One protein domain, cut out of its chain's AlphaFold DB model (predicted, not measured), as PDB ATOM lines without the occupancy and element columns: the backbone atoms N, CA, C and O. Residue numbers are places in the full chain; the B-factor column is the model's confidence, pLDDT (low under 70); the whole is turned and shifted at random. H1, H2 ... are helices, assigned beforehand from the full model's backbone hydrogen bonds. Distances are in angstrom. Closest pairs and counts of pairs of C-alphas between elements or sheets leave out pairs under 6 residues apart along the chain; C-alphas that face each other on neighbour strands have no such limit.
ATOM      1  N   GLY A  54     187.659 195.664 132.120       80.56
ATOM      2  CA  GLY A  54     186.378 195.987 132.749       80.56
ATOM      3  C   GLY A  54     185.224 195.215 132.114       80.56
ATOM      4  O   GLY A  54     184.436 194.567 132.809       80.56
ATOM      5  N   PHE A  55     185.166 195.209 130.788       81.00
ATOM      6  CA  PHE A  55     184.181 194.475 130.014       81.00
ATOM      7  C   PHE A  55     184.336 192.969 130.221       81.00
ATOM      8  O   PHE A  55     183.341 192.272 130.418       81.00
ATOM      9  N   LYS A  56     185.573 192.464 130.305       80.19
ATOM     10  CA  LYS A  56     185.831 191.059 130.646       80.19
ATOM     11  C   LYS A  56     185.264 190.679 132.018       80.19
ATOM     12  O   LYS A  56     184.676 189.610 132.145       80.19
ATOM     13  N   SER A  57     185.373 191.549 133.024       78.19
ATOM     14  CA  SER A  57     184.796 191.312 134.358       78.19
ATOM     15  C   SER A  57     183.268 191.205 134.325       78.19
ATOM     16  O   SER A  57     182.686 190.308 134.940       78.19
ATOM     17  N   VAL A  58     182.604 192.073 133.558       84.56
ATOM     18  CA  VAL A  58     181.145 192.014 133.369       84.56
ATOM     19  C   VAL A  58     180.748 190.735 132.636       84.56
ATOM     20  O   VAL A  58     179.841 190.032 133.083       84.56
ATOM     21  N   LEU A  59     181.455 190.393 131.557       82.44
ATOM     22  CA  LEU A  59     181.218 189.159 130.814       82.44
ATOM     23  C   LEU A  59     181.388 187.920 131.697       82.44
ATOM     24  O   LEU A  59     180.555 187.018 131.627       82.44
ATOM     25  N   SER A  60     182.408 187.890 132.558       80.25
ATOM     26  CA  SER A  60     182.609 186.803 133.520       80.25
ATOM     27  C   SER A  60     181.452 186.698 134.515       80.25
ATOM     28  O   SER A  60     180.925 185.606 134.705       80.25
ATOM     29  N   LYS A  61     180.974 187.813 135.087       82.00
ATOM     30  CA  LYS A  61     179.817 187.805 136.007       82.00
ATOM     31  C   LYS A  61     178.537 187.304 135.338       82.00
ATOM     32  O   LYS A  61     177.789 186.525 135.924       82.00
ATOM     33  N   VAL A  62     178.281 187.732 134.102       80.88
ATOM     34  CA  VAL A  62     177.117 187.272 133.325       80.88
ATOM     35  C   VAL A  62     177.254 185.787 132.975       80.88
ATOM     36  O   VAL A  62     176.277 185.043 133.050       80.88
ATOM     37  N   ALA A  63     178.464 185.335 132.641       79.50
ATOM     38  CA  ALA A  63     178.768 183.933 132.368       79.50
ATOM     39  C   ALA A  63     178.604 183.026 133.602       79.50
ATOM     40  O   ALA A  63     178.201 181.869 133.441       79.50
ATOM     41  N   GLU A  64     178.886 183.537 134.803       76.06
ATOM     42  CA  GLU A  64     178.661 182.854 136.085       76.06
ATOM     43  C   GLU A  64     177.174 182.800 136.461       76.06
ATOM     44  O   GLU A  64     176.691 181.752 136.888       76.06
ATOM     45  N   ALA A  65     176.425 183.887 136.250       81.62
ATOM     46  CA  ALA A  65     174.980 183.918 136.494       81.62
ATOM     47  C   ALA A  65     174.191 183.023 135.516       81.62
ATOM     48  O   ALA A  65     173.157 182.460 135.876       81.62
ATOM     49  N   HIS A  66     174.686 182.866 134.283       78.56
ATOM     50  CA  HIS A  66     174.057 182.064 133.234       78.56
ATOM     51  C   HIS A  66     174.999 180.965 132.710       78.56
ATOM     52  O   HIS A  66     175.474 181.040 131.573       78.56
ATOM     53  N   PRO A  67     175.224 179.890 133.490       71.38
ATOM     54  CA  PRO A  67     176.193 178.847 133.152       71.38
ATOM     55  C   PRO A  67     175.828 178.040 131.894       71.38
ATOM     56  O   PRO A  67     176.701 177.436 131.275       71.38
ATOM     57  N   ASN A  68     174.560 178.034 131.478       72.19
ATOM     58  CA  ASN A  68     174.095 177.307 130.289       72.19
ATOM     59  C   ASN A  68     174.052 178.167 129.009       72.19
ATOM     60  O   ASN A  68     173.560 177.698 127.987       72.19
ATOM     61  N   SER A  69     174.530 179.414 129.052       77.56
ATOM     62  CA  SER A  69     174.564 180.306 127.883       77.56
ATOM     63  C   SER A  69     175.777 180.033 126.985       77.56
ATOM     64  O   SER A  69     176.863 179.729 127.480       77.56
ATOM     65  N   GLU A  70     175.635 180.236 125.671       73.25
ATOM     66  CA  GLU A  70     176.746 180.183 124.704       73.25
ATOM     67  C   GLU A  70     177.876 181.165 125.052       73.25
ATOM     68  O   GLU A  70     179.041 180.932 124.725       73.25
ATOM     69  N   LEU A  71     177.549 182.260 125.746       73.19
ATOM     70  CA  LEU A  71     178.533 183.222 126.239       73.19
ATOM     71  C   LEU A  71     179.435 182.613 127.321       73.19
ATOM     72  O   LEU A  71     180.641 182.852 127.335       73.19
ATOM     73  N   SER A  72     178.858 181.791 128.197       69.00
ATOM     74  CA  SER A  72     179.556 181.122 129.297       69.00
ATOM     75  C   SER A  72     180.601 180.123 128.790       69.00
ATOM     76  O   SER A  72     181.694 180.017 129.351       69.00
ATOM     77  N   ASP A  73     180.307 179.461 127.666       71.19
ATOM     78  CA  ASP A  73     181.232 178.549 126.983       71.19
ATOM     79  C   ASP A  73     182.400 179.290 126.299       71.19
ATOM     80  O   ASP A  73     183.495 178.738 126.194       71.19
ATOM     81  N   LYS A  74     182.199 180.543 125.861       68.88
ATOM     82  CA  LYS A  74     183.228 181.358 125.180       68.88
ATOM     83  C   LYS A  74     184.131 182.134 126.139       68.88
ATOM     84  O   LYS A  74     185.322 182.271 125.872       68.88
ATOM     85  N   VAL A  75     183.570 182.668 127.223       69.31
ATOM     86  CA  VAL A  75     184.290 183.502 128.206       69.31
ATOM     87  C   VAL A  75     185.020 182.640 129.244       69.31
ATOM     88  O   VAL A  75     185.974 183.103 129.864       69.31
ATOM     89  N   GLY A  76     184.629 181.368 129.374       59.22
ATOM     90  CA  GLY A  76     185.208 180.438 130.336       59.22
ATOM     91  C   GLY A  76     184.652 180.701 131.727       59.22
ATOM     92  O   GLY A  76     185.373 181.157 132.610       59.22
ATOM     93  N   ALA A  77     183.361 180.426 131.930       61.69
ATOM     94  CA  ALA A  77     182.831 180.375 133.287       61.69
ATOM     95  C   ALA A  77     183.583 179.322 134.108       61.69
ATOM     96  O   ALA A  77     183.968 178.273 133.582       61.69
ATOM     97  N   ASN A  78     183.740 179.591 135.403       63.41
ATOM     98  CA  ASN A  78     184.338 178.701 136.399       63.41
ATOM     99  C   ASN A  78     183.468 177.447 136.642       63.41
ATOM    100  O   ASN A  78     183.002 177.200 137.751       63.41
ATOM    101  N   LYS A  79     183.207 176.652 135.599       66.00
ATOM    102  CA  LYS A  79     182.459 175.395 135.681       66.00
ATOM    103  C   LYS A  79     183.338 174.340 136.338       66.00
ATOM    104  O   LYS A  79     184.505 174.166 135.974       66.00
ATOM    105  N   SER A  80     182.778 173.589 137.278       71.31
ATOM    106  CA  SER A  80     183.503 172.481 137.890       71.31
ATOM    107  C   SER A  80     183.774 171.387 136.851       71.31
ATOM    108  O   SER A  80     182.933 171.090 136.000       71.31
ATOM    109  N   ILE A  81     184.917 170.700 136.954       74.44
ATOM    110  CA  ILE A  81     185.288 169.576 136.069       74.44
ATOM    111  C   ILE A  81     184.170 168.519 136.001       74.44
ATOM    112  O   ILE A  81     183.966 167.888 134.961       74.44
ATOM    113  N   LYS A  82     183.427 168.325 137.101       79.50
ATOM    114  CA  LYS A  82     182.287 167.398 137.159       79.50
ATOM    115  C   LYS A  82     181.162 167.824 136.210       79.50
ATOM    116  O   LYS A  82     180.672 166.999 135.448       79.50
ATOM    117  N   GLU A  83     180.800 169.101 136.203       77.62
ATOM    118  CA  GLU A  83     179.712 169.657 135.384       77.62
ATOM    119  C   GLU A  83     180.058 169.639 133.893       77.62
ATOM    120  O   GLU A  83     179.226 169.280 133.053       77.62
ATOM    121  N   ILE A  84     181.316 169.938 133.557       79.50
ATOM    122  CA  ILE A  84     181.830 169.840 132.184       79.50
ATOM    123  C   ILE A  84     181.696 168.397 131.675       79.50
ATOM    124  O   ILE A  84     181.188 168.161 130.578       79.50
ATOM    125  N   LYS A  85     182.086 167.406 132.485       83.31
ATOM    126  CA  LYS A  85     181.969 165.989 132.106       83.31
ATOM    127  C   LYS A  85     180.510 165.542 131.991       83.31
ATOM    128  O   LYS A  85     180.167 164.872 131.019       83.31
ATOM    129  N   THR A  86     179.645 165.940 132.924       85.44
ATOM    130  CA  THR A  86     178.212 165.610 132.880       85.44
ATOM    131  C   THR A  86     177.546 166.191 131.635       85.44
ATOM    132  O   THR A  86     176.888 165.460 130.897       85.44
ATOM    133  N   SER A  87     177.769 167.475 131.339       82.06
ATOM    134  CA  SER A  87     177.209 168.123 130.147       82.06
ATOM    135  C   SER A  87     177.712 167.489 128.844       82.06
ATOM    136  O   SER A  87     176.921 167.285 127.923       82.06
ATOM    137  N   ALA A  88     178.986 167.087 128.771       85.19
ATOM    138  CA  ALA A  88     179.532 166.367 127.619       85.19
ATOM    139  C   ALA A  88     178.871 164.992 127.415       85.19
ATOM    140  O   ALA A  88     178.529 164.618 126.288       85.19
ATOM    141  N   VAL A  89     178.644 164.243 128.500       89.38
ATOM    142  CA  VAL A  89     177.947 162.949 128.451       89.38
ATOM    143  C   VAL A  89     176.496 163.131 128.011       89.38
ATOM    144  O   VAL A  89     176.040 162.393 127.136       89.38
ATOM    145  N   VAL A  90     175.784 164.121 128.551       87.06
ATOM    146  CA  VAL A  90     174.400 164.435 128.159       87.06
ATOM    147  C   VAL A  90     174.330 164.819 126.678       87.06
ATOM    148  O   VAL A  90     173.560 164.208 125.938       87.06
ATOM    149  N   LYS A  91     175.197 165.729 126.205       86.75
ATOM    150  CA  LYS A  91     175.286 166.108 124.780       86.75
ATOM    151  C   LYS A  91     175.512 164.884 123.880       86.75
ATOM    152  O   LYS A  91     174.844 164.746 122.857       86.75
ATOM    153  N   LYS A  92     176.390 163.953 124.279       89.81
ATOM    154  CA  LYS A  92     176.637 162.700 123.539       89.81
ATOM    155  C   LYS A  92     175.398 161.803 123.462       89.81
ATOM    156  O   LYS A  92     175.185 161.165 122.435       89.81
ATOM    157  N   HIS A  93     174.604 161.719 124.529       91.06
ATOM    158  CA  HIS A  93     173.376 160.919 124.534       91.06
ATOM    159  C   HIS A  93     172.277 161.560 123.688       91.06
ATOM    160  O   HIS A  93     171.671 160.856 122.885       91.06
ATOM    161  N   ILE A  94     172.094 162.880 123.783       88.56
ATOM    162  CA  ILE A  94     171.137 163.621 122.948       88.56
ATOM    163  C   ILE A  94     171.473 163.431 121.467       88.56
ATOM    164  O   ILE A  94     170.612 163.019 120.700       88.56
ATOM    165  N   ALA A  95     172.738 163.617 121.074       89.31
ATOM    166  CA  ALA A  95     173.177 163.440 119.687       89.31
ATOM    167  C   ALA A  95     172.968 162.011 119.151       89.31
ATOM    168  O   ALA A  95     172.797 161.814 117.951       89.31
ATOM    169  N   LYS A  96     172.996 160.995 120.022       89.56
ATOM    170  CA  LYS A  96     172.662 159.612 119.647       89.56
ATOM    171  C   LYS A  96     171.157 159.397 119.501       89.56
ATOM    172  O   LYS A  96     170.758 158.588 118.672       89.56
ATOM    173  N   GLN A  97     170.345 160.078 120.308       86.25
ATOM    174  CA  GLN A  97     168.886 159.984 120.260       86.25
ATOM    175  C   GLN A  97     168.307 160.697 119.036       86.25
ATOM    176  O   GLN A  97     167.416 160.150 118.404       86.25
ATOM    177  N   THR A  98     168.836 161.864 118.663       84.88
ATOM    178  CA  THR A  98     168.383 162.625 117.484       84.88
ATOM    179  C   THR A  98     168.848 162.049 116.149       84.88
ATOM    180  O   THR A  98     168.330 162.437 115.109       84.88
ATOM    181  N   LYS A  99     169.831 161.141 116.152       77.25
ATOM    182  CA  LYS A  99     170.334 160.460 114.945       77.25
ATOM    183  C   LYS A  99     169.578 159.159 114.629       77.25
ATOM    184  O   LYS A  99     170.014 158.403 113.762       77.25
TER     185      LYS A  99
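What this domain is: This is residues 54 to 99 of the 100 residues of an uncharacterized protein of marine metagenome (UniProt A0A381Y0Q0). Two helices, H1 and the short H2, pack together at a steep angle as a small body, and the long helix H3 sticks out from it as an arm with no helix beside it; residues 80 to 86 and 88 to 99 stand free. The arm and the small body together make the longest axis, with little contact between the two. The printed part has 46 residues with three named helices, in the order H1, H2, H3 along the chain, and no named strand; the class is all helix. The whole is loose, with a radius of gyration of the C-alphas of 12.8 A and spans of 42 by 20 by 13 A.

Where its parts are: Find C-alpha 54 at (186.378, 195.987, 132.749); here H1 begins, and it takes in residues 54 to 65, 17.0 A from first to last C-alpha. Go on past His 66 to Ser 69 and you reach H2, residues 70 to 75, which begins at C-alpha 70 at (176.746, 180.183, 124.704) and is 9.0 A long. After Gly 76 to Ser 80 comes H3, residues 81 to 97, the longest helix at 24.7 A from first to last C-alpha. It ends at C-alpha 97 at (168.886, 159.984, 120.260), and two more residues, Thr 98 and Lys 99, are printed after it.

How they stand to each other: Start with H1 and H2, which touch, with 9 pairs of C-alphas within 8 A. Look at Ala 63 and Ser 72: their C-alphas are the closest of the two helices, 4.2 A apart. H1 touches H2 with residues 59 to 64 alone. Their lines stand at a steep tilt of 46 degrees, and they run opposite ways. Turn now to H3, which touches no helix. H1 and H3 are apart, and so are H2 and H3, though the latter two follow each other in the chain. In H1, H2 and H3, every O i to N i+4 pair of the backbone is within hydrogen-bond range.

The domain as a whole: The two C-alphas farthest apart are those of Gly 54 and Lys 99, the first and last printed residues, at 42.9 A. You can read from 54 to 99 without a break, for the printed part has no cut. The link from H1 to H2, with 4 residues, and the link from H2 to H3, with 5, are both tight. Look at the B-factor column for the model's confidence: the mean pLDDT of the printed part is 78.7, and it is under 70 at residue 72 and residues 74 to 79. The mean pLDDT is 81 for H1, 71 for H2 and 85 for H3.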